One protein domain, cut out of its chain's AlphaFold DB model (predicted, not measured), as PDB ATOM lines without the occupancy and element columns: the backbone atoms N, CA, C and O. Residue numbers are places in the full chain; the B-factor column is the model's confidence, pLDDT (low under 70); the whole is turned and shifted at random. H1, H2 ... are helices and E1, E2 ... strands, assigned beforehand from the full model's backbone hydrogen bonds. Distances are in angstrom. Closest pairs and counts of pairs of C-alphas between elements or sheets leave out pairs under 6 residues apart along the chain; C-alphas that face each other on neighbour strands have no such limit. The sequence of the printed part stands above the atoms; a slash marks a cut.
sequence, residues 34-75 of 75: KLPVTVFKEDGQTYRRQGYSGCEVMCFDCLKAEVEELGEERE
ATOM      1  N   LYS A  34     133.273 144.949 108.685       82.25
ATOM      2  CA  LYS A  34     133.755 144.669 110.038       82.25
ATOM      3  C   LYS A  34     133.707 143.170 110.256       82.25
ATOM      4  O   LYS A  34     132.637 142.574 110.154       82.25
ATOM      5  N   LEU A  35     134.855 142.592 110.567       78.69
ATOM      6  CA  LEU A  35     134.990 141.172 110.816       78.69
ATOM      7  C   LEU A  35     134.784 140.897 112.305       78.69
ATOM      8  O   LEU A  35     135.478 141.492 113.140       78.69
ATOM      9  N   PRO A  36     133.833 140.021 112.670       74.06
ATOM     10  CA  PRO A  36     133.715 139.581 114.043       74.06
ATOM     11  C   PRO A  36     134.919 138.701 114.396       74.06
ATOM     12  O   PRO A  36     135.346 137.848 113.622       74.06
ATOM     13  N   VAL A  37     135.449 138.892 115.603       75.94
ATOM     14  CA  VAL A  37     136.549 138.072 116.139       75.94
ATOM     15  C   VAL A  37     136.113 136.612 116.326       75.94
ATOM     16  O   VAL A  37     136.938 135.706 116.255       75.94
ATOM     17  N   THR A  38     134.816 136.382 116.535       78.62
ATOM     18  CA  THR A  38     134.210 135.054 116.649       78.62
ATOM     19  C   THR A  38     133.382 134.759 115.406       78.62
ATOM     20  O   THR A  38     132.472 135.519 115.075       78.62
ATOM     21  N   VAL A  39     133.675 133.641 114.746       78.44
ATOM     22  CA  VAL A  39     132.936 133.160 113.574       78.44
ATOM     23  C   VAL A  39     132.081 131.970 113.986       78.44
ATOM     24  O   VAL A  39     132.563 131.068 114.671       78.44
ATOM     25  N   PHE A  40     130.821 131.977 113.557       77.69
ATOM     26  CA  PHE A  40     129.884 130.872 113.731       77.69
ATOM     27  C   PHE A  40     129.873 130.044 112.451       77.69
ATOM     28  O   PHE A  40     129.573 130.570 111.379       77.69
ATOM     29  N   LYS A  41     130.232 128.767 112.562       77.19
ATOM     30  CA  LYS A  41     130.091 127.792 111.483       77.19
ATOM     31  C   LYS A  41     128.661 127.240 111.472       77.19
ATOM     32  O   LYS A  41     127.965 127.261 112.488       77.19
ATOM     33  N   GLU A  42     128.227 126.734 110.321       77.62
ATOM     34  CA  GLU A  42     126.889 126.141 110.154       77.62
ATOM     35  C   GLU A  42     126.675 124.883 111.010       77.62
ATOM     36  O   GLU A  42     125.548 124.571 111.380       77.62
ATOM     37  N   ASP A  43     127.754 124.196 111.391       81.56
ATOM     38  CA  ASP A  43     127.734 123.051 112.311       81.56
ATOM     39  C   ASP A  43     127.552 123.457 113.789       81.56
ATOM     40  O   ASP A  43     127.618 122.615 114.684       81.56
ATOM     41  N   GLY A  44     127.327 124.747 114.059       78.69
ATOM     42  CA  GLY A  44     127.151 125.291 115.402       78.69
ATOM     43  C   GLY A  44     128.457 125.476 116.172       78.69
ATOM     44  O   GLY A  44     128.421 125.938 117.316       78.69
ATOM     45  N   GLN A  45     129.611 125.163 115.575       79.50
ATOM     46  CA  GLN A  45     130.902 125.433 116.197       79.50
ATOM     47  C   GLN A  45     131.277 126.905 116.046       79.50
ATOM     48  O   GLN A  45     131.045 127.546 115.019       79.50
ATOM     49  N   THR A  46     131.922 127.443 117.074       80.50
ATOM     50  CA  THR A  46     132.482 128.792 117.042       80.50
ATOM     51  C   THR A  46     133.984 128.728 117.148       80.50
ATOM     52  O   THR A  46     134.503 128.083 118.060       80.50
ATOM     53  N   TYR A  47     134.684 129.450 116.282       78.56
ATOM     54  CA  TYR A  47     136.119 129.645 116.435       78.56
ATOM     55  C   TYR A  47     136.446 131.129 116.528       78.56
ATOM     56  O   TYR A  47     135.750 131.993 115.986       78.56
ATOM     57  N   ARG A  48     137.514 131.415 117.266       77.25
ATOM     58  CA  ARG A  48     138.063 132.756 117.379       77.25
ATOM     59  C   ARG A  48     139.134 132.919 116.311       77.25
ATOM     60  O   ARG A  48     140.089 132.146 116.295       77.25
ATOM     61  N   ARG A  49     138.989 133.916 115.442       72.62
ATOM     62  CA  ARG A  49     140.035 134.267 114.480       72.62
ATOM     63  C   ARG A  49     141.284 134.707 115.246       72.62
ATOM     64  O   ARG A  49     141.213 135.602 116.091       72.62
ATOM     65  N   GLN A  50     142.406 134.037 114.996       70.06
ATOM     66  CA  GLN A  50     143.693 134.394 115.594       70.06
ATOM     67  C   GLN A  50     144.270 135.620 114.874       70.06
ATOM     68  O   GLN A  50     144.083 135.759 113.674       70.06
ATOM     69  N   GLY A  51     144.921 136.527 115.607       67.69
ATOM     70  CA  GLY A  51     145.455 137.787 115.062       67.69
ATOM     71  C   GLY A  51     144.485 138.977 115.103       67.69
ATOM     72  O   GLY A  51     144.931 140.117 115.103       67.69
ATOM     73  N   TYR A  52     143.183 138.733 115.274       68.62
ATOM     74  CA  TYR A  52     142.158 139.778 115.251       68.62
ATOM     75  C   TYR A  52     141.897 140.374 116.646       68.62
ATOM     76  O   TYR A  52     141.387 139.702 117.555       68.62
ATOM     77  N   SER A  53     142.193 141.668 116.828       61.19
ATOM     78  CA  SER A  53     141.957 142.390 118.088       61.19
ATOM     79  C   SER A  53     140.634 143.174 118.067       61.19
ATOM     80  O   SER A  53     140.524 144.319 117.644       61.19
ATOM     81  N   GLY A  54     139.563 142.542 118.543       58.53
ATOM     82  CA  GLY A  54     138.319 143.227 118.918       58.53
ATOM     83  C   GLY A  54     137.312 143.479 117.792       58.53
ATOM     84  O   GLY A  54     136.144 143.175 118.008       58.53
ATOM     85  N   CYS A  55     137.723 143.995 116.628       60.31
ATOM     86  CA  CYS A  55     136.907 144.184 115.411       60.31
ATOM     87  C   CYS A  55     137.805 144.775 114.310       60.31
ATOM     88  O   CYS A  55     137.984 145.994 114.265       60.31
ATOM     89  N   GLU A  56     138.351 143.951 113.419       72.88
ATOM     90  CA  GLU A  56     139.121 144.476 112.283       72.88
ATOM     91  C   GLU A  56     138.209 144.792 111.100       72.88
ATOM     92  O   GLU A  56     137.113 144.239 110.960       72.88
ATOM     93  N   VAL A  57     138.641 145.732 110.264       82.38
ATOM     94  CA  VAL A  57     137.967 146.064 109.009       82.38
ATOM     95  C   VAL A  57     138.791 145.541 107.850       82.38
ATOM     96  O   VAL A  57     139.995 145.748 107.806       82.38
ATOM     97  N   MET A  58     138.144 144.891 106.893       85.38
ATOM     98  CA  MET A  58     138.810 144.356 105.708       85.38
ATOM     99  C   MET A  58     137.903 144.514 104.491       85.38
ATOM    100  O   MET A  58     136.710 144.779 104.629       85.38
ATOM    101  N   CYS A  59     138.448 144.417 103.284       88.31
ATOM    102  CA  CYS A  59     137.631 144.393 102.078       88.31
ATOM    103  C   CYS A  59     137.143 142.975 101.758       88.31
ATOM    104  O   CYS A  59     137.700 141.995 102.251       88.31
ATOM    105  N   PHE A  60     136.102 142.867 100.929       85.12
ATOM    106  CA  PHE A  60     135.552 141.565 100.537       85.12
ATOM    107  C   PHE A  60     136.574 140.682  99.817       85.12
ATOM    108  O   PHE A  60     136.586 139.482 100.063       85.12
ATOM    109  N   ASP A  61     137.444 141.259  98.986       87.31
ATOM    110  CA  ASP A  61     138.435 140.491  98.225       87.31
ATOM    111  C   ASP A  61     139.461 139.826  99.154       87.31
ATOM    112  O   ASP A  61     139.712 138.631  99.044       87.31
ATOM    113  N   CYS A  62     139.988 140.573 100.131       86.31
ATOM    114  CA  CYS A  62     140.920 140.042 101.129       86.31
ATOM    115  C   CYS A  62     140.245 139.022 102.059       86.31
ATOM    116  O   CYS A  62     140.859 138.022 102.410       86.31
ATOM    117  N   LEU A  63     138.971 139.232 102.424       84.12
ATOM    118  CA  LEU A  63     138.225 138.220 103.179       84.12
ATOM    119  C   LEU A  63     138.047 136.935 102.374       84.12
ATOM    120  O   LEU A  63     138.189 135.851 102.930       84.12
ATOM    121  N   LYS A  64     137.709 137.051 101.088       83.75
ATOM    122  CA  LYS A  64     137.518 135.892 100.219       83.75
ATOM    123  C   LYS A  64     138.811 135.086 100.109       83.75
ATOM    124  O   LYS A  64     138.750 133.883 100.315       83.75
ATOM    125  N   ALA A  65     139.944 135.755  99.887       83.88
ATOM    126  CA  ALA A  65     141.257 135.115  99.852       83.88
ATOM    127  C   ALA A  65     141.554 134.346 101.151       83.88
ATOM    128  O   ALA A  65     141.834 133.156 101.099       83.88
ATOM    129  N   GLU A  66     141.365 134.979 102.315       77.44
ATOM    130  CA  GLU A  66     141.585 134.325 103.613       77.44
ATOM    131  C   GLU A  66     140.666 133.107 103.824       77.44
ATOM    132  O   GLU A  66     141.079 132.095 104.382       77.44
ATOM    133  N   VAL A  67     139.403 133.184 103.392       74.69
ATOM    134  CA  VAL A  67     138.454 132.065 103.514       74.69
ATOM    135  C   VAL A  67     138.767 130.941 102.526       74.69
ATOM    136  O   VAL A  67     138.575 129.782 102.882       74.69
ATOM    137  N   GLU A  68     139.234 131.256 101.317       76.31
ATOM    138  CA  GLU A  68     139.677 130.257 100.337       76.31
ATOM    139  C   GLU A  68     140.917 129.508 100.847       76.31
ATOM    140  O   GLU A  68     140.908 128.281 100.843       76.31
ATOM    141  N   GLU A  69     141.905 130.211 101.411       66.00
ATOM    142  CA  GLU A  69     143.089 129.586 102.027       66.00
ATOM    143  C   GLU A  69     142.736 128.706 103.242       66.00
ATOM    144  O   GLU A  69     143.341 127.659 103.457       66.00
ATOM    145  N   LEU A  70     141.729 129.091 104.033       62.97
ATOM    146  CA  LEU A  70     141.223 128.281 105.154       62.97
ATOM    147  C   LEU A  70     140.282 127.141 104.715       62.97
ATOM    148  O   LEU A  70     139.938 126.278 105.524       62.97
ATOM    149  N   GLY A  71     139.799 127.175 103.472       53.09
ATOM    150  CA  GLY A  71     138.819 126.241 102.919       53.09
ATOM    151  C   GLY A  71     139.426 124.968 102.328       53.09
ATOM    152  O   GLY A  71     138.695 123.997 102.147       53.09
ATOM    153  N   GLU A  72     140.738 124.940 102.080       49.06
ATOM    154  CA  GLU A  72     141.450 123.786 101.505       49.06
ATOM    155  C   GLU A  72     141.767 122.657 102.515       49.06
ATOM    156  O   GLU A  72     142.448 121.699 102.172       49.06
ATOM    157  N   GLU A  73     141.231 122.685 103.743       45.25
ATOM    158  CA  GLU A  73     141.285 121.539 104.680       45.25
ATOM    159  C   GLU A  73     140.045 120.621 104.594       45.25
ATOM    160  O   GLU A  73     139.656 119.974 105.574       45.25
ATOM    161  N   ARG A  74     139.359 120.579 103.444       44.84
ATOM    162  CA  ARG A  74     138.142 119.771 103.263       44.84
ATOM    163  C   ARG A  74     138.102 118.989 101.947       44.84
ATOM    164  O   ARG A  74     137.096 119.033 101.248       44.84
ATOM    165  N   GLU A  75     139.148 118.212 101.678       39.56
ATOM    166  CA  GLU A  75     139.064 116.995 100.850       39.56
ATOM    167  C   GLU A  75     139.800 115.825 101.511       39.56
ATOM    168  O   GLU A  75     140.923 116.033 102.024       39.56
TER     169      GLU A  75
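AT A GLANCE: This is residues 34 to 75 of the 75 residues of an uncharacterized protein of Aneurinibacillus aneurinilyticus ATCC 12856 (UniProt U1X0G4). Picture an open bracket: the small hairpin of E1 and E2 is one arm, H1 the other, and E3 lies at the closed side. Residues 64 to 75, of which 64 to 71 belong to H1, stick out. The printed part has 42 residues, with three named strands, then one named helix: mixed, helices and strands. It is only just loose, close to compact, with radius of gyration of the C-alphas 11.0 A, spanning 30 by 23 by 16 A.

HOW THE PARTS SIT: Look first at E1, residues 38 to 40, and E2, residues 46 to 48: a hairpin, antiparallel at 155 degrees, with N 39 and O 47 within hydrogen-bond range at 2.9 A. E3, residues 56 to 58, is apart from both and pairs with no named strand; residues 34 to 35 pair antiparallel with its residues 56 to 57. H1, residues 60 to 71, is apart from E1 and E2 and meets E3 only through their tight link. In H1 every O i to N i+4 pair is within hydrogen-bond range.

IN THESE COORDINATES: Find C-alpha 38 at (134.210, 135.054, 116.649), where E1 begins. E1, E2 and E3 measure 6.7 A, 6.9 A and 6.6 A. H1 runs 15.8 A to C-alpha 71 at (138.819, 126.241, 102.919).

THE WHOLE: The C-alphas farthest apart, Gly 54 and Glu 75, are 31.9 A apart. The printed part has no cut and no long link. Residues 51 to 55 and 69 to 75 have pLDDT under 70.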